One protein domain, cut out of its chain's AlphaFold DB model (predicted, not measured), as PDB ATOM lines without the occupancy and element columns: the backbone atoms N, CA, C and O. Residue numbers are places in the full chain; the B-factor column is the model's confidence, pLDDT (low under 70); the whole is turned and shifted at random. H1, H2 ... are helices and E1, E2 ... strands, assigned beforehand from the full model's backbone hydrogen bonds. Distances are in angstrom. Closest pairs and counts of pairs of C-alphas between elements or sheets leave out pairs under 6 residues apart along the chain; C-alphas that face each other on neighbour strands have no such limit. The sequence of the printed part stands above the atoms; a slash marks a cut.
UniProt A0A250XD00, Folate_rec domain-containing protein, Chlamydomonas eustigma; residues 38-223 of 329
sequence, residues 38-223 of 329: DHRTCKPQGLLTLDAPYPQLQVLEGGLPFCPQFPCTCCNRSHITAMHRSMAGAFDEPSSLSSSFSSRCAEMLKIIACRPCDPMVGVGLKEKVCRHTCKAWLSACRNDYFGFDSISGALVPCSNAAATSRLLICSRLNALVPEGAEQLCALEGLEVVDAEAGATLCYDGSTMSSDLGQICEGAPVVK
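AT A GLANCE: This is residues 38 to 223 of the 329 residues of the protein "Folate_rec domain-containing protein" of Chlamydomonas eustigma (UniProt A0A250XD00). What shape? It has little regular structure: H3 and H8 pack on H5, and hairpin E2-E3 and H9 lie toward opposite ends. What parts? Nine named helices and three strands, E1, H1 to H5, E2, E3, H6 to H9, mostly helix, hold 71 of 186 printed residues. It is compact, radius of gyration of the C-alphas 16.7 A, spanning 49 by 38 by 28 A.

HOW THE PARTS SIT: Which touch? H3, residues 103 to 113, touches hub H5, residues 131 to 141, at a steep tilt of 42 degrees; C-alphas 105 and 141 are closest, 4.6 A. In both, every O i to N i+4 pair is within hydrogen-bond range. Which pair? E2, residues 145 to 148, and E3, residues 155 to 157, are an antiparallel hairpin, N 147 and O 156 3.1 A apart.

IN THESE COORDINATES: Where is H3? It begins at C-alpha 103 (5.980, -29.114, -16.663). How long? It spans 15.3 A.

THE WHOLE: Any cut? The printed part has none. Low pLDDT? Residues 93 to 100 are under 70, for instance.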
ATOM      1  N   ASP A  38     -23.297 -20.965   8.172       67.75
ATOM      2  CA  ASP A  38     -23.447 -21.706   6.909       67.75
ATOM      3  C   ASP A  38     -22.224 -21.558   5.991       67.75
ATOM      4  O   ASP A  38     -21.894 -22.478   5.246       67.75
ATOM      5  N   HIS A  39     -21.485 -20.450   6.099       76.38
ATOM      6  CA  HIS A  39     -20.335 -20.149   5.236       76.38
ATOM      7  C   HIS A  39     -19.075 -20.978   5.518       76.38
ATOM      8  O   HIS A  39     -18.100 -20.861   4.782       76.38
ATOM      9  N   ARG A  40     -19.068 -21.800   6.572       86.06
ATOM     10  CA  ARG A  40     -17.922 -22.650   6.950       86.06
ATOM     11  C   ARG A  40     -18.167 -24.132   6.717       86.06
ATOM     12  O   ARG A  40     -17.244 -24.933   6.860       86.06
ATOM     13  N   THR A  41     -19.390 -24.494   6.346       92.44
ATOM     14  CA  THR A  41     -19.739 -25.882   6.076       92.44
ATOM     15  C   THR A  41     -19.301 -26.227   4.662       92.44
ATOM     16  O   THR A  41     -19.718 -25.589   3.694       92.44
ATOM     17  N   CYS A  42     -18.448 -27.236   4.546       93.50
ATOM     18  CA  CYS A  42     -17.982 -27.717   3.260       93.50
ATOM     19  C   CYS A  42     -19.131 -28.349   2.472       93.50
ATOM     20  O   CYS A  42     -20.061 -28.925   3.037       93.50
ATOM     21  N   LYS A  43     -19.059 -28.255   1.152       92.44
ATOM     22  CA  LYS A  43     -20.027 -28.810   0.212       92.44
ATOM     23  C   LYS A  43     -19.321 -29.782  -0.729       92.44
ATOM     24  O   LYS A  43     -18.135 -29.606  -1.012       92.44
ATOM     25  N   PRO A  44     -20.021 -30.816  -1.214       89.75
ATOM     26  CA  PRO A  44     -19.486 -31.657  -2.275       89.75
ATOM     27  C   PRO A  44     -19.235 -30.798  -3.523       89.75
ATOM     28  O   PRO A  44     -20.062 -29.956  -3.876       89.75
ATOM     29  N   GLN A  45     -18.074 -30.976  -4.152       86.06
ATOM     30  CA  GLN A  45     -17.621 -30.180  -5.300       86.06
ATOM     31  C   GLN A  45     -16.895 -31.090  -6.297       86.06
ATOM     32  O   GLN A  45     -15.764 -31.515  -6.053       86.06
ATOM     33  N   GLY A  46     -17.548 -31.403  -7.421       77.75
ATOM     34  CA  GLY A  46     -17.011 -32.317  -8.437       77.75
ATOM     35  C   GLY A  46     -16.618 -33.679  -7.845       77.75
ATOM     36  O   GLY A  46     -17.451 -34.377  -7.275       77.75
ATOM     37  N   LEU A  47     -15.329 -34.025  -7.941       67.94
ATOM     38  CA  LEU A  47     -14.723 -35.260  -7.410       67.94
ATOM     39  C   LEU A  47     -14.626 -35.322  -5.874       67.94
ATOM     40  O   LEU A  47     -14.282 -36.367  -5.320       67.94
ATOM     41  N   LEU A  48     -14.882 -34.218  -5.168       78.62
ATOM     42  CA  LEU A  48     -14.838 -34.182  -3.712       78.62
ATOM     43  C   LEU A  48     -16.139 -34.749  -3.130       78.62
ATOM     44  O   LEU A  48     -17.108 -34.023  -2.906       78.62
ATOM     45  N   THR A  49     -16.141 -36.050  -2.854       83.31
ATOM     46  CA  THR A  49     -17.216 -36.714  -2.113       83.31
ATOM     47  C   THR A  49     -17.044 -36.444  -0.621       83.31
ATOM     48  O   THR A  49     -16.021 -36.809  -0.040       83.31
ATOM     49  N   LEU A  50     -18.034 -35.807   0.002       86.88
ATOM     50  CA  LEU A  50     -18.061 -35.560   1.442       86.88
ATOM     51  C   LEU A  50     -19.203 -36.364   2.064       86.88
ATOM     52  O   LEU A  50     -20.347 -36.240   1.627       86.88
ATOM     53  N   ASP A  51     -18.899 -37.150   3.092       80.81
ATOM     54  CA  ASP A  51     -19.918 -37.867   3.854       80.81
ATOM     55  C   ASP A  51     -20.708 -36.894   4.739       80.81
ATOM     56  O   ASP A  51     -20.150 -35.960   5.319       80.81
ATOM     57  N   ALA A  52     -22.020 -37.112   4.853       79.50
ATOM     58  CA  ALA A  52     -22.866 -36.340   5.752       79.50
ATOM     59  C   ALA A  52     -22.707 -36.824   7.214       79.50
ATOM     60  O   ALA A  52     -22.646 -38.035   7.445       79.50
ATOM     61  N   PRO A  53     -22.715 -35.926   8.219       84.06
ATOM     62  CA  PRO A  53     -22.824 -34.470   8.102       84.06
ATOM     63  C   PRO A  53     -21.547 -33.848   7.525       84.06
ATOM     64  O   PRO A  53     -20.444 -34.235   7.906       84.06
ATOM     65  N   TYR A  54     -21.704 -32.871   6.625       86.25
ATOM     66  CA  TYR A  54     -20.557 -32.291   5.938       86.25
ATOM     67  C   TYR A  54     -19.565 -31.656   6.921       86.25
ATOM     68  O   TYR A  54     -19.982 -30.983   7.874       86.25
ATOM     69  N   PRO A  55     -18.254 -31.854   6.702       87.94
ATOM     70  CA  PRO A  55     -17.242 -31.316   7.588       87.94
ATOM     71  C   PRO A  55     -17.232 -29.788   7.544       87.94
ATOM     72  O   PRO A  55     -17.616 -29.157   6.559       87.94
ATOM     73  N   GLN A  56     -16.758 -29.195   8.633       91.62
ATOM     74  CA  GLN A  56     -16.431 -27.777   8.660       91.62
ATOM     75  C   GLN A  56     -15.058 -27.557   8.027       91.62
ATOM     76  O   GLN A  56     -14.192 -28.438   8.057       91.62
ATOM     77  N   LEU A  57     -14.857 -26.356   7.500       92.62
ATOM     78  CA  LEU A  57     -13.557 -25.875   7.069       92.62
ATOM     79  C   LEU A  57     -12.534 -26.013   8.205       92.62
ATOM     80  O   LEU A  57     -12.841 -25.734   9.362       92.62
ATOM     81  N   GLN A  58     -11.316 -26.435   7.880       92.25
ATOM     82  CA  GLN A  58     -10.273 -26.711   8.869       92.25
ATOM     83  C   GLN A  58      -8.921 -26.160   8.422       92.25
ATOM     84  O   GLN A  58      -8.621 -26.106   7.228       92.25
ATOM     85  N   VAL A  59      -8.084 -25.798   9.392       92.12
ATOM     86  CA  VAL A  59      -6.697 -25.388   9.153       92.12
ATOM     87  C   VAL A  59      -5.785 -26.580   9.417       92.12
ATOM     88  O   VAL A  59      -5.756 -27.114  10.526       92.12
ATOM     89  N   LEU A  60      -5.040 -27.017   8.405       88.94
ATOM     90  CA  LEU A  60      -4.110 -28.136   8.516       88.94
ATOM     91  C   LEU A  60      -2.704 -27.655   8.871       88.94
ATOM     92  O   LEU A  60      -2.004 -27.047   8.059       88.94
ATOM     93  N   GLU A  61      -2.246 -28.019  10.068       84.69
ATOM     94  CA  GLU A  61      -0.880 -27.735  10.502       84.69
ATOM     95  C   GLU A  61       0.110 -28.607   9.702       84.69
ATOM     96  O   GLU A  61       0.106 -29.842   9.786       84.69
ATOM     97  N   GLY A  62       0.936 -27.961   8.873       82.94
ATOM     98  CA  GLY A  62       1.869 -28.620   7.948       82.94
ATOM     99  C   GLY A  62       1.319 -28.895   6.542       82.94
ATOM    100  O   GLY A  62       2.003 -29.557   5.763       82.94
ATOM    101  N   GLY A  63       0.117 -28.400   6.222       84.62
ATOM    102  CA  GLY A  63      -0.437 -28.388   4.867       84.62
ATOM    103  C   GLY A  63      -0.801 -29.758   4.277       84.62
ATOM    104  O   GLY A  63      -0.648 -30.823   4.890       84.62
ATOM    105  N   LEU A  64      -1.316 -29.718   3.049       87.75
ATOM    106  CA  LEU A  64      -1.613 -30.897   2.239       87.75
ATOM    107  C   LEU A  64      -0.423 -31.203   1.315       87.75
ATOM    108  O   LEU A  64       0.077 -30.291   0.666       87.75
ATOM    109  N   PRO A  65       0.027 -32.466   1.194       87.75
ATOM    110  CA  PRO A  65       1.251 -32.791   0.454       87.75
ATOM    111  C   PRO A  65       1.175 -32.445  -1.042       87.75
ATOM    112  O   PRO A  65       2.144 -31.946  -1.601       87.75
ATOM    113  N   PHE A  66       0.024 -32.673  -1.682       89.19
ATOM    114  CA  PHE A  66      -0.169 -32.376  -3.104       89.19
ATOM    115  C   PHE A  66      -0.850 -31.019  -3.351       89.19
ATOM    116  O   PHE A  66      -0.640 -30.430  -4.401       89.19
ATOM    117  N   CYS A  67      -1.562 -30.458  -2.368       92.25
ATOM    118  CA  CYS A  67      -2.175 -29.125  -2.462       92.25
ATOM    119  C   CYS A  67      -1.663 -28.184  -1.353       92.25
ATOM    120  O   CYS A  67      -2.461 -27.710  -0.538       92.25
ATOM    121  N   PRO A  68      -0.341 -27.941  -1.253       90.81
ATOM    122  CA  PRO A  68       0.247 -27.201  -0.133       90.81
ATOM    123  C   PRO A  68      -0.228 -25.746  -0.048       90.81
ATOM    124  O   PRO A  68      -0.167 -25.149   1.021       90.81
ATOM    125  N   GLN A  69      -0.726 -25.196  -1.154       90.00
ATOM    126  CA  GLN A  69      -1.203 -23.823  -1.252       90.00
ATOM    127  C   GLN A  69      -2.473 -23.531  -0.436       90.00
ATOM    128  O   GLN A  69      -2.780 -22.367  -0.207       90.00
ATOM    129  N   PHE A  70      -3.199 -24.562   0.015       90.50
ATOM    130  CA  PHE A  70      -4.449 -24.416   0.766       90.50
ATOM    131  C   PHE A  70      -4.275 -24.908   2.213       90.50
ATOM    132  O   PHE A  70      -4.654 -26.037   2.538       90.50
ATOM    133  N   PRO A  71      -3.685 -24.091   3.111       88.88
ATOM    134  CA  PRO A  71      -3.529 -24.449   4.523       88.88
ATOM    135  C   PRO A  71      -4.875 -24.505   5.256       88.88
ATOM    136  O   PRO A  71      -5.009 -25.205   6.254       88.88
ATOM    137  N   CYS A  72      -5.867 -23.784   4.745       91.88
ATOM    138  CA  CYS A  72      -7.245 -23.768   5.197       91.88
ATOM    139  C   CYS A  72      -8.112 -24.371   4.090       91.88
ATOM    140  O   CYS A  72      -8.077 -23.894   2.957       91.88
ATOM    141  N   THR A  73      -8.808 -25.468   4.381       93.06
ATOM    142  CA  THR A  73      -9.355 -26.329   3.328       93.06
ATOM    143  C   THR A  73     -10.519 -27.196   3.806       93.06
ATOM    144  O   THR A  73     -10.625 -27.535   4.986       93.06
ATOM    145  N   CYS A  74     -11.368 -27.591   2.859       92.94
ATOM    146  CA  CYS A  74     -12.386 -28.631   3.022       92.94
ATOM    147  C   CYS A  74     -11.858 -30.050   2.748       92.94
ATOM    148  O   CYS A  74     -12.557 -31.042   2.960       92.94
ATOM    149  N   CYS A  75     -10.617 -30.173   2.275       92.81
ATOM    150  CA  CYS A  75     -10.008 -31.452   1.955       92.81
ATOM    151  C   CYS A  75      -9.295 -32.083   3.157       92.81
ATOM    152  O   CYS A  75      -8.735 -31.422   4.032       92.81
ATOM    153  N   ASN A  76      -9.266 -33.414   3.165       89.94
ATOM    154  CA  ASN A  76      -8.448 -34.210   4.071       89.94
ATOM    155  C   ASN A  76      -7.375 -34.969   3.269       89.94
ATOM    156  O   ASN A  76      -7.314 -34.908   2.038       89.94
ATOM    157  N   ARG A  77      -6.518 -35.727   3.957       88.12
ATOM    158  CA  ARG A  77      -5.450 -36.489   3.290       88.12
ATOM    159  C   ARG A  77      -5.951 -37.558   2.329       88.12
ATOM    160  O   ARG A  77      -5.286 -37.791   1.323       88.12
ATOM    161  N   SER A  78      -7.068 -38.218   2.630       88.12
ATOM    162  CA  SER A  78      -7.628 -39.240   1.743       88.12
ATOM    163  C   SER A  78      -8.079 -38.637   0.417       88.12
ATOM    164  O   SER A  78      -7.723 -39.188  -0.619       88.12
ATOM    165  N   HIS A  79      -8.741 -37.473   0.431       90.12
ATOM    166  CA  HIS A  79      -9.153 -36.774  -0.794       90.12
ATOM    167  C   HIS A  79      -7.941 -36.426  -1.656       90.12
ATOM    168  O   HIS A  79      -7.891 -36.763  -2.833       90.12
ATOM    169  N   ILE A  80      -6.908 -35.854  -1.037       90.00
ATOM    170  CA  ILE A  80      -5.682 -35.481  -1.744       90.00
ATOM    171  C   ILE A  80      -4.930 -36.693  -2.292       90.00
ATOM    172  O   ILE A  80      -4.374 -36.638  -3.384       90.00
ATOM    173  N   THR A  81      -4.935 -37.812  -1.566       88.12
ATOM    174  CA  THR A  81      -4.331 -39.059  -2.052       88.12
ATOM    175  C   THR A  81      -5.102 -39.608  -3.254       88.12
ATOM    176  O   THR A  81      -4.485 -40.093  -4.197       88.12
ATOM    177  N   ALA A  82      -6.436 -39.524  -3.245       86.50
ATOM    178  CA  ALA A  82      -7.265 -39.932  -4.376       86.50
ATOM    179  C   ALA A  82      -7.021 -39.044  -5.608       86.50
ATOM    180  O   ALA A  82      -6.781 -39.580  -6.687       86.50
ATOM    181  N   MET A  83      -6.972 -37.718  -5.430       86.75
ATOM    182  CA  MET A  83      -6.653 -36.755  -6.496       86.75
ATOM    183  C   MET A  83      -5.251 -36.974  -7.078       86.75
ATOM    184  O   MET A  83      -5.069 -36.979  -8.290       86.75
ATOM    185  N   HIS A  84      -4.244 -37.202  -6.229       85.69
ATOM    186  CA  HIS A  84      -2.898 -37.516  -6.711       85.69
ATOM    187  C   HIS A  84      -2.896 -38.800  -7.542       85.69
ATOM    188  O   HIS A  84      -2.261 -38.854  -8.585       85.69
ATOM    189  N   ARG A  85      -3.613 -39.843  -7.107       82.94
ATOM    190  CA  ARG A  85      -3.687 -41.112  -7.847       82.94
ATOM    191  C   ARG A  85      -4.401 -40.973  -9.185       82.94
ATOM    192  O   ARG A  85      -3.965 -41.600 -10.143       82.94
ATOM    193  N   SER A  86      -5.460 -40.166  -9.272       78.06
ATOM    194  CA  SER A  86      -6.169 -39.953 -10.541       78.06
ATOM    195  C   SER A  86      -5.313 -39.229 -11.581       78.06
ATOM    196  O   SER A  86      -5.575 -39.352 -12.771       78.06
ATOM    197  N   MET A  87      -4.266 -38.520 -11.152       80.00
ATOM    198  CA  MET A  87      -3.322 -37.836 -12.037       80.00
ATOM    199  C   MET A  87      -1.891 -38.345 -11.900       80.00
ATOM    200  O   MET A  87      -0.972 -37.686 -12.380       80.00
ATOM    201  N   ALA A  88      -1.689 -39.505 -11.273       79.56
ATOM    202  CA  ALA A  88      -0.378 -40.129 -11.107       79.56
ATOM    203  C   ALA A  88       0.378 -40.138 -12.439       79.56
ATOM    204  O   ALA A  88       1.539 -39.777 -12.520       79.56
ATOM    205  N   GLY A  89      -0.347 -40.385 -13.523       71.75
ATOM    206  CA  GLY A  89       0.166 -40.319 -14.874       71.75
ATOM    207  C   GLY A  89       0.822 -39.029 -15.361       71.75
ATOM    208  O   GLY A  89       1.660 -39.079 -16.256       71.75
ATOM    209  N   ALA A  90       0.410 -37.884 -14.824       76.44
ATOM    210  CA  ALA A  90       0.953 -36.577 -15.180       76.44
ATOM    211  C   ALA A  90       2.117 -36.150 -14.267       76.44
ATOM    212  O   ALA A  90       2.846 -35.226 -14.623       76.44
ATOM    213  N   PHE A  91       2.276 -36.787 -13.099       78.25
ATOM    214  CA  PHE A  91       3.230 -36.378 -12.055       78.25
ATOM    215  C   PHE A  91       4.300 -37.423 -11.734       78.25
ATOM    216  O   PHE A  91       5.391 -37.052 -11.307       78.25
ATOM    217  N   ASP A  92       3.993 -38.704 -11.914       73.75
ATOM    218  CA  ASP A  92       4.912 -39.806 -11.669       73.75
ATOM    219  C   ASP A  92       5.828 -39.999 -12.887       73.75
ATOM    220  O   ASP A  92       5.444 -39.736 -14.030       73.75
ATOM    221  N   GLU A  93       7.061 -40.435 -12.617       58.44
ATOM    222  CA  GLU A  93       8.164 -40.524 -13.578       58.44
ATOM    223  C   GLU A  93       7.761 -41.117 -14.944       58.44
ATOM    224  O   GLU A  93       6.990 -42.082 -15.018       58.44
ATOM    225  N   PRO A  94       8.323 -40.585 -16.046       55.00
ATOM    226  CA  PRO A  94       7.950 -40.981 -17.390       55.00
ATOM    227  C   PRO A  94       8.287 -42.445 -17.651       55.00
ATOM    228  O   PRO A  94       9.431 -42.824 -17.898       55.00
ATOM    229  N   SER A  95       7.263 -43.294 -17.666       50.62
ATOM    230  CA  SER A  95       7.398 -44.608 -18.277       50.62
ATOM    231  C   SER A  95       7.563 -44.419 -19.786       50.62
ATOM    232  O   SER A  95       6.725 -43.779 -20.418       50.62
ATOM    233  N   SER A  96       8.619 -45.009 -20.336       49.28
ATOM    234  CA  SER A  96       9.137 -44.978 -21.717       49.28
ATOM    235  C   SER A  96       8.162 -45.054 -22.915       49.28
ATOM    236  O   SER A  96       8.627 -45.015 -24.051       49.28
ATOM    237  N   LEU A  97       6.843 -45.155 -22.715       52.09
ATOM    238  CA  LEU A  97       5.830 -45.242 -23.776       52.09
ATOM    239  C   LEU A  97       4.936 -44.000 -23.947       52.09
ATOM    240  O   LEU A  97       4.256 -43.904 -24.965       52.09
ATOM    241  N   SER A  98       4.904 -43.059 -23.002       53.00
ATOM    242  CA  SER A  98       4.085 -41.837 -23.103       53.00
ATOM    243  C   SER A  98       4.970 -40.617 -22.891       53.00
ATOM    244  O   SER A  98       5.758 -40.577 -21.949       53.00
ATOM    245  N   SER A  99       4.871 -39.638 -23.793       55.12
ATOM    246  CA  SER A  99       5.559 -38.356 -23.662       55.12
ATOM    247  C   SER A  99       5.303 -37.784 -22.272       55.12
ATOM    248  O   SER A  99       4.141 -37.627 -21.893       55.12
ATOM    249  N   SER A 100       6.370 -37.479 -21.535       69.56
ATOM    250  CA  SER A 100       6.285 -36.741 -20.279       69.56
ATOM    251  C   SER A 100       5.388 -35.527 -20.481       69.56
ATOM    252  O   SER A 100       5.586 -34.768 -21.431       69.56
ATOM    253  N   PHE A 101       4.408 -35.360 -19.598       84.62
ATOM    254  CA  PHE A 101       3.624 -34.138 -19.559       84.62
ATOM    255  C   PHE A 101       4.561 -32.939 -19.451       84.62
ATOM    256  O   PHE A 101       5.531 -32.958 -18.686       84.62
ATOM    257  N   SER A 102       4.278 -31.887 -20.216       89.38
ATOM    258  CA  SER A 102       5.009 -30.638 -20.062       89.38
ATOM    259  C   SER A 102       4.889 -30.149 -18.614       89.38
ATOM    260  O   SER A 102       3.821 -30.232 -18.004       89.38
ATOM    261  N   SER A 103       5.976 -29.616 -18.048       89.88
ATOM    262  CA  SER A 103       5.980 -29.114 -16.663       89.88
ATOM    263  C   SER A 103       4.868 -28.090 -16.422       89.88
ATOM    264  O   SER A 103       4.211 -28.110 -15.383       89.88
ATOM    265  N   ARG A 104       4.594 -27.256 -17.433       94.00
ATOM    266  CA  ARG A 104       3.507 -26.277 -17.432       94.00
ATOM    267  C   ARG A 104       2.128 -26.934 -17.357       94.00
ATOM    268  O   ARG A 104       1.271 -26.452 -16.619       94.00
ATOM    269  N   CYS A 105       1.891 -28.007 -18.111       93.81
ATOM    270  CA  CYS A 105       0.623 -28.723 -18.033       93.81
ATOM    271  C   CYS A 105       0.463 -29.450 -16.699       93.81
ATOM    272  O   CYS A 105      -0.603 -29.361 -16.097       93.81
ATOM    273  N   ALA A 106       1.514 -30.100 -16.196       91.25
ATOM    274  CA  ALA A 106       1.485 -30.758 -14.892       91.25
ATOM    275  C   ALA A 106       1.142 -29.763 -13.766       91.25
ATOM    276  O   ALA A 106       0.246 -30.010 -12.958       91.25
ATOM    277  N   GLU A 107       1.788 -28.596 -13.741       92.06
ATOM    278  CA  GLU A 107       1.472 -27.535 -12.778       92.06
ATOM    279  C   GLU A 107       0.017 -27.063 -12.897       92.06
ATOM    280  O   GLU A 107      -0.687 -26.940 -11.892       92.06
ATOM    281  N   MET A 108      -0.473 -26.868 -14.120       94.75
ATOM    282  CA  MET A 108      -1.847 -26.426 -14.342       94.75
ATOM    283  C   MET A 108      -2.884 -27.486 -13.941       94.75
ATOM    284  O   MET A 108      -3.888 -27.160 -13.307       94.75
ATOM    285  N   LEU A 109      -2.621 -28.766 -14.221       92.62
ATOM    286  CA  LEU A 109      -3.446 -29.881 -13.748       92.62
ATOM    287  C   LEU A 109      -3.499 -29.922 -12.222       92.62
ATOM    288  O   LEU A 109      -4.570 -30.116 -11.650       92.62
ATOM    289  N   LYS A 110      -2.376 -29.658 -11.543       91.88
ATOM    290  CA  LYS A 110      -2.331 -29.556 -10.080       91.88
ATOM    291  C   LYS A 110      -3.222 -28.422  -9.569       91.88
ATOM    292  O   LYS A 110      -3.972 -28.627  -8.616       91.88
ATOM    293  N   ILE A 111      -3.176 -27.245 -10.198       93.56
ATOM    294  CA  ILE A 111      -4.014 -26.088  -9.829       93.56
ATOM    295  C   ILE A 111      -5.504 -26.423  -9.961       93.56
ATOM    296  O   ILE A 111      -6.277 -26.136  -9.044       93.56
ATOM    297  N   ILE A 112      -5.913 -27.039 -11.073       93.31
ATOM    298  CA  ILE A 112      -7.319 -27.393 -11.316       93.31
ATOM    299  C   ILE A 112      -7.780 -28.520 -10.394       93.31
ATOM    300  O   ILE A 112      -8.852 -28.433  -9.801       93.31
ATOM    301  N   ALA A 113      -6.970 -29.554 -10.199       91.62
ATOM    302  CA  ALA A 113      -7.352 -30.676  -9.354       91.62
ATOM    303  C   ALA A 113      -7.409 -30.327  -7.865       91.62
ATOM    304  O   ALA A 113      -8.232 -30.875  -7.137       91.62
ATOM    305  N   CYS A 114      -6.572 -29.395  -7.408       93.25
ATOM    306  CA  CYS A 114      -6.632 -28.880  -6.043       93.25
ATOM    307  C   CYS A 114      -7.781 -27.882  -5.822       93.25
ATOM    308  O   CYS A 114      -8.025 -27.509  -4.675       93.25
ATOM    309  N   ARG A 115      -8.507 -27.465  -6.870       94.06
ATOM    310  CA  ARG A 115      -9.612 -26.493  -6.789       94.06
ATOM    311  C   ARG A 115     -10.654 -26.822  -5.710       94.06
ATOM    312  O   ARG A 115     -10.983 -25.912  -4.960       94.06
ATOM    313  N   PRO A 116     -11.154 -28.065  -5.540       93.31
ATOM    314  CA  PRO A 116     -12.140 -28.368  -4.492       93.31
ATOM    315  C   PRO A 116     -11.618 -28.153  -3.062       93.31
ATOM    316  O   PRO A 116     -12.393 -28.140  -2.109       93.31
ATOM    317  N   CYS A 117     -10.300 -28.026  -2.903       93.00
ATOM    318  CA  CYS A 117      -9.642 -27.803  -1.625       93.00
ATOM    319  C   CYS A 117      -9.430 -26.323  -1.306       93.00
ATOM    320  O   CYS A 117      -9.112 -26.021  -0.154       93.00
ATOM    321  N   ASP A 118      -9.624 -25.426  -2.275       93.50
ATOM    322  CA  ASP A 118      -9.740 -23.996  -2.012       93.50
ATOM    323  C   ASP A 118     -10.909 -23.764  -1.037       93.50
ATOM    324  O   ASP A 118     -11.981 -24.349  -1.214       93.50
ATOM    325  N   PRO A 119     -10.737 -22.958   0.020       92.69
ATOM    326  CA  PRO A 119     -11.762 -22.800   1.044       92.69
ATOM    327  C   PRO A 119     -13.024 -22.115   0.513       92.69
ATOM    328  O   PRO A 119     -14.114 -22.474   0.944       92.69
ATOM    329  N   MET A 120     -12.918 -21.180  -0.437       91.94
ATOM    330  CA  MET A 120     -14.075 -20.511  -1.040       91.94
ATOM    331  C   MET A 120     -14.802 -21.426  -2.021       91.94
ATOM    332  O   MET A 120     -16.030 -21.395  -2.089       91.94
ATOM    333  N   VAL A 121     -14.076 -22.253  -2.773       93.25
ATOM    334  CA  VAL A 121     -14.691 -23.287  -3.621       93.25
ATOM    335  C   VAL A 121     -15.368 -24.338  -2.744       93.25
ATOM    336  O   VAL A 121     -16.536 -24.653  -2.948       93.25
ATOM    337  N   GLY A 122     -14.662 -24.845  -1.734       92.50
ATOM    338  CA  GLY A 122     -15.108 -25.932  -0.870       92.50
ATOM    339  C   GLY A 122     -16.386 -25.619  -0.094       92.50
ATOM    340  O   GLY A 122     -17.165 -26.529   0.160       92.50
ATOM    341  N   VAL A 123     -16.653 -24.353   0.240       92.12
ATOM    342  CA  VAL A 123     -17.920 -23.916   0.873       92.12
ATOM    343  C   VAL A 123     -18.982 -23.453  -0.146       92.12
ATOM    344  O   VAL A 123     -20.121 -23.135   0.215       92.12
ATOM    345  N   GLY A 124     -18.638 -23.437  -1.438       90.88
ATOM    346  CA  GLY A 124     -19.525 -23.089  -2.553       90.88
ATOM    347  C   GLY A 124     -19.688 -21.588  -2.816       90.88
ATOM    348  O   GLY A 124     -20.710 -21.184  -3.357       90.88
ATOM    349  N   LEU A 125     -18.725 -20.750  -2.420       89.81
ATOM    350  CA  LEU A 125     -18.695 -19.316  -2.761       89.81
ATOM    351  C   LEU A 125     -18.045 -19.047  -4.130       89.81
ATOM    352  O   LEU A 125     -18.391 -18.065  -4.778       89.81
ATOM    353  N   LYS A 126     -17.117 -19.912  -4.567       90.75
ATOM    354  CA  LYS A 126     -16.416 -19.856  -5.869       90.75
ATOM    355  C   LYS A 126     -16.619 -21.141  -6.688       90.75
ATOM    356  O   LYS A 126     -15.667 -21.737  -7.174       90.75
ATOM    357  N   GLU A 127     -17.855 -21.615  -6.813       89.12
ATOM    358  CA  GLU A 127     -18.151 -22.887  -7.502       89.12
ATOM    359  C   GLU A 127     -17.779 -22.869  -9.002       89.12
ATOM    360  O   GLU A 127     -17.308 -23.866  -9.563       89.12
ATOM    361  N   LYS A 128     -17.927 -21.701  -9.636       92.81
ATOM    362  CA  LYS A 128     -17.665 -21.483 -11.063       92.81
ATOM    363  C   LYS A 128     -16.190 -21.200 -11.340       92.81
ATOM    364  O   LYS A 128     -15.463 -20.713 -10.475       92.81
ATOM    365  N   VAL A 129     -15.744 -21.453 -12.566       94.38
ATOM    366  CA  VAL A 129     -14.363 -21.204 -13.013       94.38
ATOM    367  C   VAL A 129     -14.316 -19.987 -13.924       94.38
ATOM    368  O   VAL A 129     -15.192 -19.786 -14.763       94.38
ATOM    369  N   CYS A 130     -13.288 -19.158 -13.768       95.38
ATOM    370  CA  CYS A 130     -13.128 -18.008 -14.641       95.38
ATOM    371  C   CYS A 130     -12.713 -18.454 -16.053       95.38
ATOM    372  O   CYS A 130     -11.857 -19.325 -16.227       95.38
ATOM    373  N   ARG A 131     -13.254 -17.803 -17.087       95.44
ATOM    374  CA  ARG A 131     -12.935 -18.094 -18.499       95.44
ATOM    375  C   ARG A 131     -11.435 -18.096 -18.798       95.44
ATOM    376  O   ARG A 131     -10.948 -18.937 -19.556       95.44
ATOM    377  N   HIS A 132     -10.684 -17.162 -18.217       95.50
ATOM    378  CA  HIS A 132      -9.237 -17.082 -18.425       95.50
ATOM    379  C   HIS A 132      -8.491 -18.291 -17.838       95.50
ATOM    380  O   HIS A 132      -7.508 -18.726 -18.433       95.50
ATOM    381  N   THR A 133      -8.984 -18.893 -16.752       96.31
ATOM    382  CA  THR A 133      -8.424 -20.113 -16.148       96.31
ATOM    383  C   THR A 133      -8.535 -21.292 -17.105       96.31
ATOM    384  O   THR A 133      -7.559 -21.999 -17.338       96.31
ATOM    385  N   CYS A 134      -9.698 -21.466 -17.739       97.06
ATOM    386  CA  CYS A 134      -9.901 -22.497 -18.758       97.06
ATOM    387  C   CYS A 134      -8.966 -22.289 -19.959       97.06
ATOM    388  O   CYS A 134      -8.364 -23.236 -20.470       97.06
ATOM    389  N   LYS A 135      -8.784 -21.034 -20.399       97.31
ATOM    390  CA  LYS A 135      -7.839 -20.692 -21.478       97.31
ATOM    391  C   LYS A 135      -6.394 -20.994 -21.086       97.31
ATOM    392  O   LYS A 135      -5.649 -21.534 -21.904       97.31
ATOM    393  N   ALA A 136      -6.006 -20.682 -19.851       97.50
ATOM    394  CA  ALA A 136      -4.691 -21.014 -19.315       97.50
ATOM    395  C   ALA A 136      -4.476 -22.532 -19.272       97.50
ATOM    396  O   ALA A 136      -3.402 -22.996 -19.656       97.50
ATOM    397  N   TRP A 137      -5.512 -23.298 -18.910       96.94
ATOM    398  CA  TRP A 137      -5.481 -24.757 -18.915       96.94
ATOM    399  C   TRP A 137      -5.228 -25.322 -20.307       96.94
ATOM    400  O   TRP A 137      -4.224 -26.006 -20.522       96.94
ATOM    401  N   LEU A 138      -6.068 -24.966 -21.278       97.50
ATOM    402  CA  LEU A 138      -5.891 -25.431 -22.649       97.50
ATOM    403  C   LEU A 138      -4.533 -24.997 -23.214       97.50
ATOM    404  O   LEU A 138      -3.846 -25.793 -23.842       97.50
ATOM    405  N   SER A 139      -4.109 -23.754 -22.965       97.75
ATOM    406  CA  SER A 139      -2.817 -23.241 -23.434       97.75
ATOM    407  C   SER A 139      -1.631 -24.028 -22.870       97.75
ATOM    408  O   SER A 139      -0.705 -24.342 -23.619       97.75
ATOM    409  N   ALA A 140      -1.672 -24.363 -21.577       97.00
ATOM    410  CA  ALA A 140      -0.631 -25.130 -20.899       97.00
ATOM    411  C   ALA A 140      -0.532 -26.565 -21.428       97.00
ATOM    412  O   ALA A 140       0.572 -27.053 -21.635       97.00
ATOM    413  N   CYS A 141      -1.678 -27.197 -21.685       95.75
ATOM    414  CA  CYS A 141      -1.784 -28.626 -21.975       95.75
ATOM    415  C   CYS A 141      -2.018 -28.967 -23.454       95.75
ATOM    416  O   CYS A 141      -2.186 -30.133 -23.796       95.75
ATOM    417  N   ARG A 142      -2.040 -27.974 -24.356       96.06
ATOM    418  CA  ARG A 142      -2.482 -28.137 -25.759       96.06
ATOM    419  C   ARG A 142      -1.812 -29.284 -26.522       96.06
ATOM    420  O   ARG A 142      -2.434 -29.872 -27.399       96.06
ATOM    421  N   ASN A 143      -0.536 -29.538 -26.228       93.44
ATOM    422  CA  ASN A 143       0.308 -30.498 -26.938       93.44
ATOM    423  C   ASN A 143       0.477 -31.816 -26.172       93.44
ATOM    424  O   ASN A 143       1.052 -32.751 -26.727       93.44
ATOM    425  N   ASP A 144       0.008 -31.870 -24.927       91.44
ATOM    426  CA  ASP A 144       0.074 -33.055 -24.085       91.44
ATOM    427  C   ASP A 144      -1.058 -34.023 -24.453       91.44
ATOM    428  O   ASP A 144      -2.079 -33.632 -25.036       91.44
ATOM    429  N   TYR A 145      -0.846 -35.306 -24.170       89.94
ATOM    430  CA  TYR A 145      -1.741 -36.374 -24.600       89.94
ATOM    431  C   TYR A 145      -2.763 -36.706 -23.517       89.94
ATOM    432  O   TYR A 145      -2.419 -37.014 -22.377       89.94
ATOM    433  N   PHE A 146      -4.026 -36.703 -23.912       90.94
ATOM    434  CA  PHE A 146      -5.166 -37.057 -23.080       90.94
ATOM    435  C   PHE A 146      -6.042 -38.071 -23.807       90.94
ATOM    436  O   PHE A 146      -5.892 -38.313 -25.010       90.94
ATOM    437  N   GLY A 147      -6.958 -38.670 -23.064       89.25
ATOM    438  CA  GLY A 147      -8.011 -39.509 -23.606       89.25
ATOM    439  C   GLY A 147      -9.228 -39.473 -22.697       89.25
ATOM    440  O   GLY A 147      -9.174 -38.945 -21.586       89.25
ATOM    441  N   PHE A 148     -10.322 -40.047 -23.177       88.94
ATOM    442  CA  PHE A 148     -11.516 -40.238 -22.368       88.94
ATOM    443  C   PHE A 148     -11.457 -41.599 -21.681       88.94
ATOM    444  O   PHE A 148     -11.210 -42.624 -22.330       88.94
ATOM    445  N   ASP A 149     -11.673 -41.604 -20.370       85.19
ATOM    446  CA  ASP A 149     -11.855 -42.836 -19.617       85.19
ATOM    447  C   ASP A 149     -13.146 -43.525 -20.081       85.19
ATOM    448  O   ASP A 149     -14.219 -42.928 -20.091       85.19
ATOM    449  N   SER A 150     -13.045 -44.785 -20.497       83.88
ATOM    450  CA  SER A 150     -14.163 -45.530 -21.103       83.88
ATOM    451  C   SER A 150     -15.366 -45.737 -20.180       83.88
ATOM    452  O   SER A 150     -16.462 -46.007 -20.668       83.88
ATOM    453  N   ILE A 151     -15.173 -45.633 -18.862       83.12
ATOM    454  CA  ILE A 151     -16.218 -45.869 -17.863       83.12
ATOM    455  C   ILE A 151     -16.875 -44.550 -17.469       83.12
ATOM    456  O   ILE A 151     -18.097 -44.438 -17.454       83.12
ATOM    457  N   SER A 152     -16.059 -43.559 -17.121       81.69
ATOM    458  CA  SER A 152     -16.521 -42.280 -16.583       81.69
ATOM    459  C   SER A 152     -16.755 -41.210 -17.645       81.69
ATOM    460  O   SER A 152     -17.440 -40.230 -17.372       81.69
ATOM    461  N   GLY A 153     -16.172 -41.364 -18.836       84.94
ATOM    462  CA  GLY A 153     -16.158 -40.334 -19.872       84.94
ATOM    463  C   GLY A 153     -15.330 -39.098 -19.509       84.94
ATOM    464  O   GLY A 153     -15.329 -38.138 -20.273       84.94
ATOM    465  N   ALA A 154     -14.633 -39.104 -18.367       84.81
ATOM    466  CA  ALA A 154     -13.810 -37.987 -17.921       84.81
ATOM    467  C   ALA A 154     -12.518 -37.892 -18.739       84.81
ATOM    468  O   ALA A 154     -11.994 -38.907 -19.218       84.81
ATOM    469  N   LEU A 155     -11.988 -36.678 -18.881       88.00
ATOM    470  CA  LEU A 155     -10.722 -36.462 -19.559       88.00
ATOM    471  C   LEU A 155      -9.586 -36.829 -18.600       88.00
ATOM    472  O   LEU A 155      -9.417 -36.227 -17.543       88.00
ATOM    473  N   VAL A 156      -8.773 -37.814 -18.970       86.81
ATOM    474  CA  VAL A 156      -7.669 -38.278 -18.122       86.81
ATOM    475  C   VAL A 156      -6.330 -38.197 -18.859       86.81
ATOM    476  O   VAL A 156      -6.273 -38.401 -20.079       86.81
ATOM    477  N   PRO A 157      -5.229 -37.891 -18.145       87.00
ATOM    478  CA  PRO A 157      -3.888 -37.917 -18.714       87.00
ATOM    479  C   PRO A 157      -3.558 -39.279 -19.329       87.00
ATOM    480  O   PRO A 157      -3.673 -40.316 -18.669       87.00
ATOM    481  N   CYS A 158      -3.079 -39.281 -20.575       83.69
ATOM    482  CA  CYS A 158      -2.522 -40.483 -21.182       83.69
ATOM    483  C   CYS A 158      -1.149 -40.749 -20.588       83.69
ATOM    484  O   CYS A 158      -0.139 -40.204 -21.024       83.69
ATOM    485  N   SER A 159      -1.128 -41.601 -19.581       69.88
ATOM    486  CA  SER A 159       0.099 -42.107 -18.985       69.88
ATOM    487  C   SER A 159       0.159 -43.617 -19.105       69.88
ATOM    488  O   SER A 159      -0.788 -44.207 -19.626       69.88
ATOM    489  N   ASN A 160       1.297 -44.170 -18.674       58.12
ATOM    490  CA  ASN A 160       1.706 -45.573 -18.585       58.12
ATOM    491  C   ASN A 160       0.649 -46.667 -18.881       58.12
ATOM    492  O   ASN A 160      -0.544 -46.548 -18.627       58.12
ATOM    493  N   ALA A 161       1.110 -47.826 -19.354       56.09
ATOM    494  CA  ALA A 161       0.247 -48.892 -19.885       56.09
ATOM    495  C   ALA A 161      -0.957 -49.303 -18.995       56.09
ATOM    496  O   ALA A 161      -1.987 -49.727 -19.517       56.09
ATOM    497  N   ALA A 162      -0.863 -49.148 -17.667       55.16
ATOM    498  CA  ALA A 162      -1.968 -49.400 -16.742       55.16
ATOM    499  C   ALA A 162      -3.125 -48.390 -16.892       55.16
ATOM    500  O   ALA A 162      -4.284 -48.808 -16.934       55.16
ATOM    501  N   ALA A 163      -2.837 -47.091 -17.031       57.09
ATOM    502  CA  ALA A 163      -3.847 -46.063 -17.299       57.09
ATOM    503  C   ALA A 163      -4.372 -46.141 -18.742       57.09
ATOM    504  O   ALA A 163      -5.562 -45.937 -18.978       57.09
ATOM    505  N   THR A 164      -3.522 -46.535 -19.698       61.94
ATOM    506  CA  THR A 164      -3.929 -46.710 -21.105       61.94
ATOM    507  C   THR A 164      -4.968 -47.823 -21.291       61.94
ATOM    508  O   THR A 164      -5.787 -47.739 -22.194       61.94
ATOM    509  N   SER A 165      -5.003 -48.837 -20.417       65.38
ATOM    510  CA  SER A 165      -5.966 -49.948 -20.526       65.38
ATOM    511  C   SER A 165      -7.444 -49.541 -20.397       65.38
ATOM    512  O   SER A 165      -8.317 -50.277 -20.851       65.38
ATOM    513  N   ARG A 166      -7.732 -48.376 -19.796       72.75
ATOM    514  CA  ARG A 166      -9.093 -47.814 -19.668       72.75
ATOM    515  C   ARG A 166      -9.399 -46.718 -20.685       72.75
ATOM    516  O   ARG A 166     -10.550 -46.293 -20.787       72.75
ATOM    517  N   LEU A 167      -8.383 -46.270 -21.415       76.38
ATOM    518  CA  LEU A 167      -8.460 -45.209 -22.405       76.38
ATOM    519  C   LEU A 167      -8.739 -45.815 -23.777       76.38
ATOM    520  O   LEU A 167      -8.032 -46.716 -24.219       76.38
ATOM    521  N   LEU A 168      -9.759 -45.306 -24.468       70.31
ATOM    522  CA  LEU A 168     -10.099 -45.798 -25.806       70.31
ATOM    523  C   LEU A 168      -9.053 -45.366 -26.840       70.31
ATOM    524  O   LEU A 168      -8.611 -46.173 -27.655       70.31
ATOM    525  N   ILE A 169      -8.668 -44.086 -26.815       83.75
ATOM    526  CA  ILE A 169      -7.720 -43.463 -27.746       83.75
ATOM    527  C   ILE A 169      -6.994 -42.331 -27.012       83.75
ATOM    528  O   ILE A 169      -7.624 -41.543 -26.308       83.75
ATOM    529  N   CYS A 170      -5.677 -42.233 -27.213       87.06
ATOM    530  CA  CYS A 170      -4.864 -41.108 -26.757       87.06
ATOM    531  C   CYS A 170      -4.611 -40.125 -27.897       87.06
ATOM    532  O   CYS A 170      -4.224 -40.511 -29.000       87.06
ATOM    533  N   SER A 171      -4.818 -38.839 -27.646       91.38
ATOM    534  CA  SER A 171      -4.627 -37.768 -28.625       91.38
ATOM    535  C   SER A 171      -4.220 -36.478 -27.933       91.38
ATOM    536  O   SER A 171      -4.370 -36.332 -26.722       91.38
ATOM    537  N   ARG A 172      -3.666 -35.534 -28.695       93.25
ATOM    538  CA  ARG A 172      -3.328 -34.220 -28.144       93.25
ATOM    539  C   ARG A 172      -4.590 -33.514 -27.675       93.25
ATOM    540  O   ARG A 172      -5.618 -33.595 -28.349       93.25
ATOM    541  N   LEU A 173      -4.493 -32.783 -26.569       94.38
ATOM    542  CA  LEU A 173      -5.648 -32.102 -25.986       94.38
ATOM    543  C   LEU A 173      -6.375 -31.212 -26.999       94.38
ATOM    544  O   LEU A 173      -7.594 -31.258 -27.100       94.38
ATOM    545  N   ASN A 174      -5.635 -30.450 -27.805       95.50
ATOM    546  CA  ASN A 174      -6.222 -29.555 -28.804       95.50
ATOM    547  C   ASN A 174      -7.045 -30.265 -29.897       95.50
ATOM    548  O   ASN A 174      -7.877 -29.623 -30.527       95.50
ATOM    549  N   ALA A 175      -6.811 -31.557 -30.133       95.00
ATOM    550  CA  ALA A 175      -7.605 -32.361 -31.054       95.00
ATOM    551  C   ALA A 175      -8.888 -32.891 -30.394       95.00
ATOM    552  O   ALA A 175      -9.870 -33.136 -31.086       95.00
ATOM    553  N   LEU A 176      -8.880 -33.061 -29.067       93.81
ATOM    554  CA  LEU A 176     -10.033 -33.520 -28.289       93.81
ATOM    555  C   LEU A 176     -11.024 -32.394 -27.973       93.81
ATOM    556  O   LEU A 176     -12.208 -32.666 -27.813       93.81
ATOM    557  N   VAL A 177     -10.550 -31.146 -27.897       95.69
ATOM    558  CA  VAL A 177     -11.383 -29.962 -27.623       95.69
ATOM    559  C   VAL A 177     -11.309 -28.925 -28.755       95.69
ATOM    560  O   VAL A 177     -10.731 -27.848 -28.577       95.69
ATOM    561  N   PRO A 178     -11.865 -29.225 -29.946       94.44
ATOM    562  CA  PRO A 178     -11.790 -28.331 -31.101       94.44
ATOM    563  C   PRO A 178     -12.544 -27.008 -30.895       94.44
ATOM    564  O   PRO A 178     -12.187 -26.007 -31.514       94.44
ATOM    565  N   GLU A 179     -13.545 -26.973 -30.009       94.31
ATOM    566  CA  GLU A 179     -14.299 -25.753 -29.676       94.31
ATOM    567  C   GLU A 179     -13.552 -24.866 -28.661       94.31
ATOM    568  O   GLU A 179     -13.946 -23.734 -28.384       94.31
ATOM    569  N   GLY A 180     -12.424 -25.353 -28.135       95.81
ATOM    570  CA  GLY A 180     -11.498 -24.585 -27.320       95.81
ATOM    571  C   GLY A 180     -11.700 -24.741 -25.813       95.81
ATOM    572  O   GLY A 180     -12.091 -25.782 -25.292       95.81
ATOM    573  N   ALA A 181     -11.322 -23.695 -25.080       96.50
ATOM    574  CA  ALA A 181     -11.112 -23.765 -23.637       96.50
ATOM    575  C   ALA A 181     -12.399 -23.916 -22.811       96.50
ATOM    576  O   ALA A 181     -12.372 -24.520 -21.745       96.50
ATOM    577  N   GLU A 182     -13.519 -23.361 -23.275       95.31
ATOM    578  CA  GLU A 182     -14.793 -23.486 -22.558       95.31
ATOM    579  C   GLU A 182     -15.311 -24.923 -22.608       95.31
ATOM    580  O   GLU A 182     -15.718 -25.456 -21.579       95.31
ATOM    581  N   GLN A 183     -15.186 -25.578 -23.769       95.94
ATOM    582  CA  GLN A 183     -15.504 -26.994 -23.939       95.94
ATOM    583  C   GLN A 183     -14.660 -27.871 -23.009       95.94
ATOM    584  O   GLN A 183     -15.203 -28.766 -22.370       95.94
ATOM    585  N   LEU A 184     -13.360 -27.581 -22.865       95.81
ATOM    586  CA  LEU A 184     -12.488 -28.284 -21.917       95.81
ATOM    587  C   LEU A 184     -13.032 -28.236 -20.482       95.81
ATOM    588  O   LEU A 184     -13.133 -29.266 -19.826       95.81
ATOM    589  N   CYS A 185     -13.408 -27.052 -20.001       95.25
ATOM    590  CA  CYS A 185     -13.983 -26.909 -18.666       95.25
ATOM    591  C   CYS A 185     -15.361 -27.582 -18.549       95.25
ATOM    592  O   CYS A 185     -15.637 -28.232 -17.543       95.25
ATOM    593  N   ALA A 186     -16.202 -27.491 -19.581       93.38
ATOM    594  CA  ALA A 186     -17.521 -28.120 -19.594       93.38
ATOM    595  C   ALA A 186     -17.453 -29.658 -19.554       93.38
ATOM    596  O   ALA A 186     -18.251 -30.276 -18.851       93.38
ATOM    597  N   LEU A 187     -16.485 -30.274 -20.247       91.88
ATOM    598  CA  LEU A 187     -16.236 -31.724 -20.196       91.88
ATOM    599  C   LEU A 187     -15.915 -32.213 -18.778       91.88
ATOM    600  O   LEU A 187     -16.248 -33.336 -18.416       91.88
ATOM    601  N   GLU A 188     -15.331 -31.343 -17.961       89.50
ATOM    602  CA  GLU A 188     -14.994 -31.599 -16.558       89.50
ATOM    603  C   GLU A 188     -16.117 -31.176 -15.595       89.50
ATOM    604  O   GLU A 188     -15.933 -31.120 -14.376       89.50
ATOM    605  N   GLY A 189     -17.299 -30.854 -16.133       91.44
ATOM    606  CA  GLY A 189     -18.467 -30.427 -15.364       91.44
ATOM    607  C   GLY A 189     -18.309 -29.047 -14.724       91.44
ATOM    608  O   GLY A 189     -18.967 -28.756 -13.725       91.44
ATOM    609  N   LEU A 190     -17.419 -28.204 -15.253       92.56
ATOM    610  CA  LEU A 190     -17.127 -26.880 -14.710       92.56
ATOM    611  C   LEU A 190     -17.931 -25.811 -15.449       92.56
ATOM    612  O   LEU A 190     -17.776 -25.623 -16.654       92.56
ATOM    613  N   GLU A 191     -18.752 -25.062 -14.713       93.75
ATOM    614  CA  GLU A 191     -19.431 -23.885 -15.256       93.75
ATOM    615  C   GLU A 191     -18.443 -22.714 -15.384       93.75
ATOM    616  O   GLU A 191     -17.735 -22.372 -14.428       93.75
ATOM    617  N   VAL A 192     -18.403 -22.091 -16.564       94.38
ATOM    618  CA  VAL A 192     -17.467 -21.012 -16.900       94.38
ATOM    619  C   VAL A 192     -18.167 -19.657 -16.852       94.38
ATOM    620  O   VAL A 192     -19.250 -19.497 -17.407       94.38
ATOM    621  N   VAL A 193     -17.531 -18.663 -16.226       94.06
ATOM    622  CA  VAL A 193     -18.025 -17.275 -16.176       94.06
ATOM    623  C   VAL A 193     -16.926 -16.251 -16.458       94.06
ATOM    624  O   VAL A 193     -15.732 -16.519 -16.296       94.06
ATOM    625  N   ASP A 194     -17.339 -15.053 -16.865       90.56
ATOM    626  CA  ASP A 194     -16.453 -13.905 -17.029       90.56
ATOM    627  C   ASP A 194     -16.197 -13.207 -15.689       90.56
ATOM    628  O   ASP A 194     -17.129 -12.794 -14.998       90.56
ATOM    629  N   ALA A 195     -14.919 -13.045 -15.338       81.56
ATOM    630  CA  ALA A 195     -14.500 -12.413 -14.085       81.56
ATOM    631  C   ALA A 195     -14.859 -10.912 -14.016       81.56
ATOM    632  O   ALA A 195     -15.027 -10.363 -12.931       81.56
ATOM    633  N   GLU A 196     -15.003 -10.252 -15.168       69.25
ATOM    634  CA  GLU A 196     -15.260  -8.807 -15.272       69.25
ATOM    635  C   GLU A 196     -16.710  -8.415 -14.950       69.25
ATOM    636  O   GLU A 196     -17.012  -7.238 -14.776       69.25
ATOM    637  N   ALA A 197     -17.618  -9.386 -14.805       62.25
ATOM    638  CA  ALA A 197     -19.040  -9.128 -14.587       62.25
ATOM    639  C   ALA A 197     -19.398  -8.684 -13.151       62.25
ATOM    640  O   ALA A 197     -20.575  -8.718 -12.797       62.25
ATOM    641  N   GLY A 198     -18.414  -8.307 -12.319       55.75
ATOM    642  CA  GLY A 198     -18.546  -7.589 -11.036       55.75
ATOM    643  C   GLY A 198     -19.344  -8.262  -9.907       55.75
ATOM    644  O   GLY A 198     -19.250  -7.840  -8.760       55.75
ATOM    645  N   ALA A 199     -20.118  -9.305 -10.207       61.12
ATOM    646  CA  ALA A 199     -21.120  -9.881  -9.318       61.12
ATOM    647  C   ALA A 199     -20.901 -11.373  -9.027       61.12
ATOM    648  O   ALA A 199     -21.501 -11.895  -8.092       61.12
ATOM    649  N   THR A 200     -20.060 -12.074  -9.798       72.69
ATOM    650  CA  THR A 200     -19.841 -13.521  -9.620       72.69
ATOM    651  C   THR A 200     -18.382 -13.811  -9.301       72.69
ATOM    652  O   THR A 200     -17.505 -13.616 -10.138       72.69
ATOM    653  N   LEU A 201     -18.129 -14.305  -8.090       87.94
ATOM    654  CA  LEU A 201     -16.820 -14.819  -7.702       87.94
ATOM    655  C   LEU A 201     -16.572 -16.142  -8.440       87.94
ATOM    656  O   LEU A 201     -17.366 -17.077  -8.339       87.94
ATOM    657  N   CYS A 202     -15.467 -16.225  -9.174       92.31
ATOM    658  CA  CYS A 202     -15.040 -17.436  -9.869       92.31
ATOM    659  C   CYS A 202     -13.627 -17.837  -9.447       92.31
ATOM    660  O   CYS A 202     -12.859 -17.031  -8.921       92.31
ATOM    661  N   TYR A 203     -13.296 -19.109  -9.647       93.31
ATOM    662  CA  TYR A 203     -11.962 -19.635  -9.409       93.31
ATOM    663  C   TYR A 203     -11.028 -19.293 -10.576       93.31
ATOM    664  O   TYR A 203     -11.217 -19.744 -11.712       93.31
ATOM    665  N   ASP A 204     -10.003 -18.506 -10.274       92.88
ATOM    666  CA  ASP A 204      -8.971 -18.022 -11.196       92.88
ATOM    667  C   ASP A 204      -7.656 -18.823 -11.113       92.88
ATOM    668  O   ASP A 204      -6.731 -18.599 -11.890       92.88
ATOM    669  N   GLY A 205      -7.563 -19.778 -10.180       91.06
ATOM    670  CA  GLY A 205      -6.327 -20.510  -9.890       91.06
ATOM    671  C   GLY A 205      -5.396 -19.802  -8.904       91.06
ATOM    672  O   GLY A 205      -4.325 -20.332  -8.603       91.06
ATOM    673  N   SER A 206      -5.786 -18.635  -8.383       87.62
ATOM    674  CA  SER A 206      -5.029 -17.937  -7.345       87.62
ATOM    675  C   SER A 206      -5.210 -18.605  -5.979       87.62
ATOM    676  O   SER A 206      -6.239 -19.202  -5.672       87.62
ATOM    677  N   THR A 207      -4.172 -18.529  -5.149       73.62
ATOM    678  CA  THR A 207      -4.095 -19.237  -3.859       73.62
ATOM    679  C   THR A 207      -4.233 -18.307  -2.658       73.62
ATOM    680  O   THR A 207      -4.247 -18.762  -1.518       73.62
ATOM    681  N   MET A 208      -4.311 -17.000  -2.912       61.00
ATOM    682  CA  MET A 208      -4.231 -15.939  -1.913       61.00
ATOM    683  C   MET A 208      -5.213 -14.829  -2.284       61.00
ATOM    684  O   MET A 208      -4.841 -13.873  -2.961       61.00
ATOM    685  N   SER A 209      -6.469 -14.935  -1.846       63.81
ATOM    686  CA  SER A 209      -7.334 -13.755  -1.759       63.81
ATOM    687  C   SER A 209      -7.318 -13.222  -0.330       63.81
ATOM    688  O   SER A 209      -7.274 -13.990   0.631       63.81
ATOM    689  N   SER A 210      -7.371 -11.900  -0.168       62.81
ATOM    690  CA  SER A 210      -7.488 -11.259   1.151       62.81
ATOM    691  C   SER A 210      -8.702 -11.774   1.946       62.81
ATOM    692  O   SER A 210      -8.674 -11.810   3.174       62.81
ATOM    693  N   ASP A 211      -9.728 -12.266   1.245       69.75
ATOM    694  CA  ASP A 211     -10.944 -12.862   1.812       69.75
ATOM    695  C   ASP A 211     -10.696 -14.189   2.552       69.75
ATOM    696  O   ASP A 211     -11.485 -14.582   3.416       69.75
ATOM    697  N   LEU A 212      -9.583 -14.876   2.263       74.06
ATOM    698  CA  LEU A 212      -9.211 -16.124   2.937       74.06
ATOM    699  C   LEU A 212      -9.029 -15.928   4.441       74.06
ATOM    700  O   LEU A 212      -9.402 -16.805   5.219       74.06
ATOM    701  N   GLY A 213      -8.498 -14.773   4.857       75.81
ATOM    702  CA  GLY A 213      -8.292 -14.461   6.270       75.81
ATOM    703  C   GLY A 213      -9.597 -14.529   7.062       75.81
ATOM    704  O   GLY A 213      -9.646 -15.181   8.099       75.81
ATOM    705  N   GLN A 214     -10.673 -13.951   6.524       82.06
ATOM    706  CA  GLN A 214     -11.979 -13.907   7.191       82.06
ATOM    707  C   GLN A 214     -12.685 -15.268   7.208       82.06
ATOM    708  O   GLN A 214     -13.314 -15.638   8.200       82.06
ATOM    709  N   ILE A 215     -12.585 -16.032   6.116       85.75
ATOM    710  CA  ILE A 215     -13.246 -17.343   6.006       85.75
ATOM    711  C   ILE A 215     -12.568 -18.377   6.916       85.75
ATOM    712  O   ILE A 215     -13.240 -19.218   7.516       85.75
ATOM    713  N   CYS A 216     -11.248 -18.288   7.061       87.50
ATOM    714  CA  CYS A 216     -10.451 -19.222   7.850       87.50
ATOM    715  C   CYS A 216     -10.333 -18.840   9.332       87.50
ATOM    716  O   CYS A 216      -9.912 -19.666  10.146       87.50
ATOM    717  N   GLU A 217     -10.706 -17.617   9.711       88.31
ATOM    718  CA  GLU A 217     -10.615 -17.144  11.090       88.31
ATOM    719  C   GLU A 217     -11.493 -17.980  12.032       88.31
ATOM    720  O   GLU A 217     -12.711 -18.049  11.892       88.31
ATOM    721  N   GLY A 218     -10.895 -18.635  13.024       84.00
ATOM    722  CA  GLY A 218     -11.628 -19.488  13.968       84.00
ATOM    723  C   GLY A 218     -12.043 -20.854  13.407       84.00
ATOM    724  O   GLY A 218     -12.829 -21.552  14.046       84.00
ATOM    725  N   ALA A 219     -11.537 -21.254  12.238       87.25
ATOM    726  CA  ALA A 219     -11.604 -22.649  11.814       87.25
ATOM    727  C   ALA A 219     -10.738 -23.531  12.745       87.25
ATOM    728  O   ALA A 219      -9.664 -23.103  13.184       87.25
ATOM    729  N   PRO A 220     -11.177 -24.760  13.079       88.00
ATOM    730  CA  PRO A 220     -10.414 -25.662  13.932       88.00
ATOM    731  C   PRO A 220      -9.053 -26.002  13.314       88.00
ATOM    732  O   PRO A 220      -8.951 -26.363  12.139       88.00
ATOM    733  N   VAL A 221      -8.006 -25.936  14.138       89.75
ATOM    734  CA  VAL A 221      -6.651 -26.338  13.749       89.75
ATOM    735  C   VAL A 221      -6.490 -27.838  13.967       89.75
ATOM    736  O   VAL A 221      -6.531 -28.333  15.096       89.75
ATOM    737  N   VAL A 222      -6.279 -28.574  12.882       86.50
ATOM    738  CA  VAL A 222      -6.027 -30.013  12.915       86.50
ATOM    739  C   VAL A 222      -4.525 -30.247  12.929       86.50
ATOM    740  O   VAL A 222      -3.834 -30.094  11.918       86.50
ATOM    741  N   LYS A 223      -4.018 -30.665  14.092       83.19
ATOM    742  CA  LYS A 223      -2.616 -31.055  14.247       83.19
ATOM    743  C   LYS A 223      -2.373 -32.426  13.634       83.19
ATOM    744  O   LYS A 223      -3.159 -33.364  13.813       83.19
TER     745      LYS A 223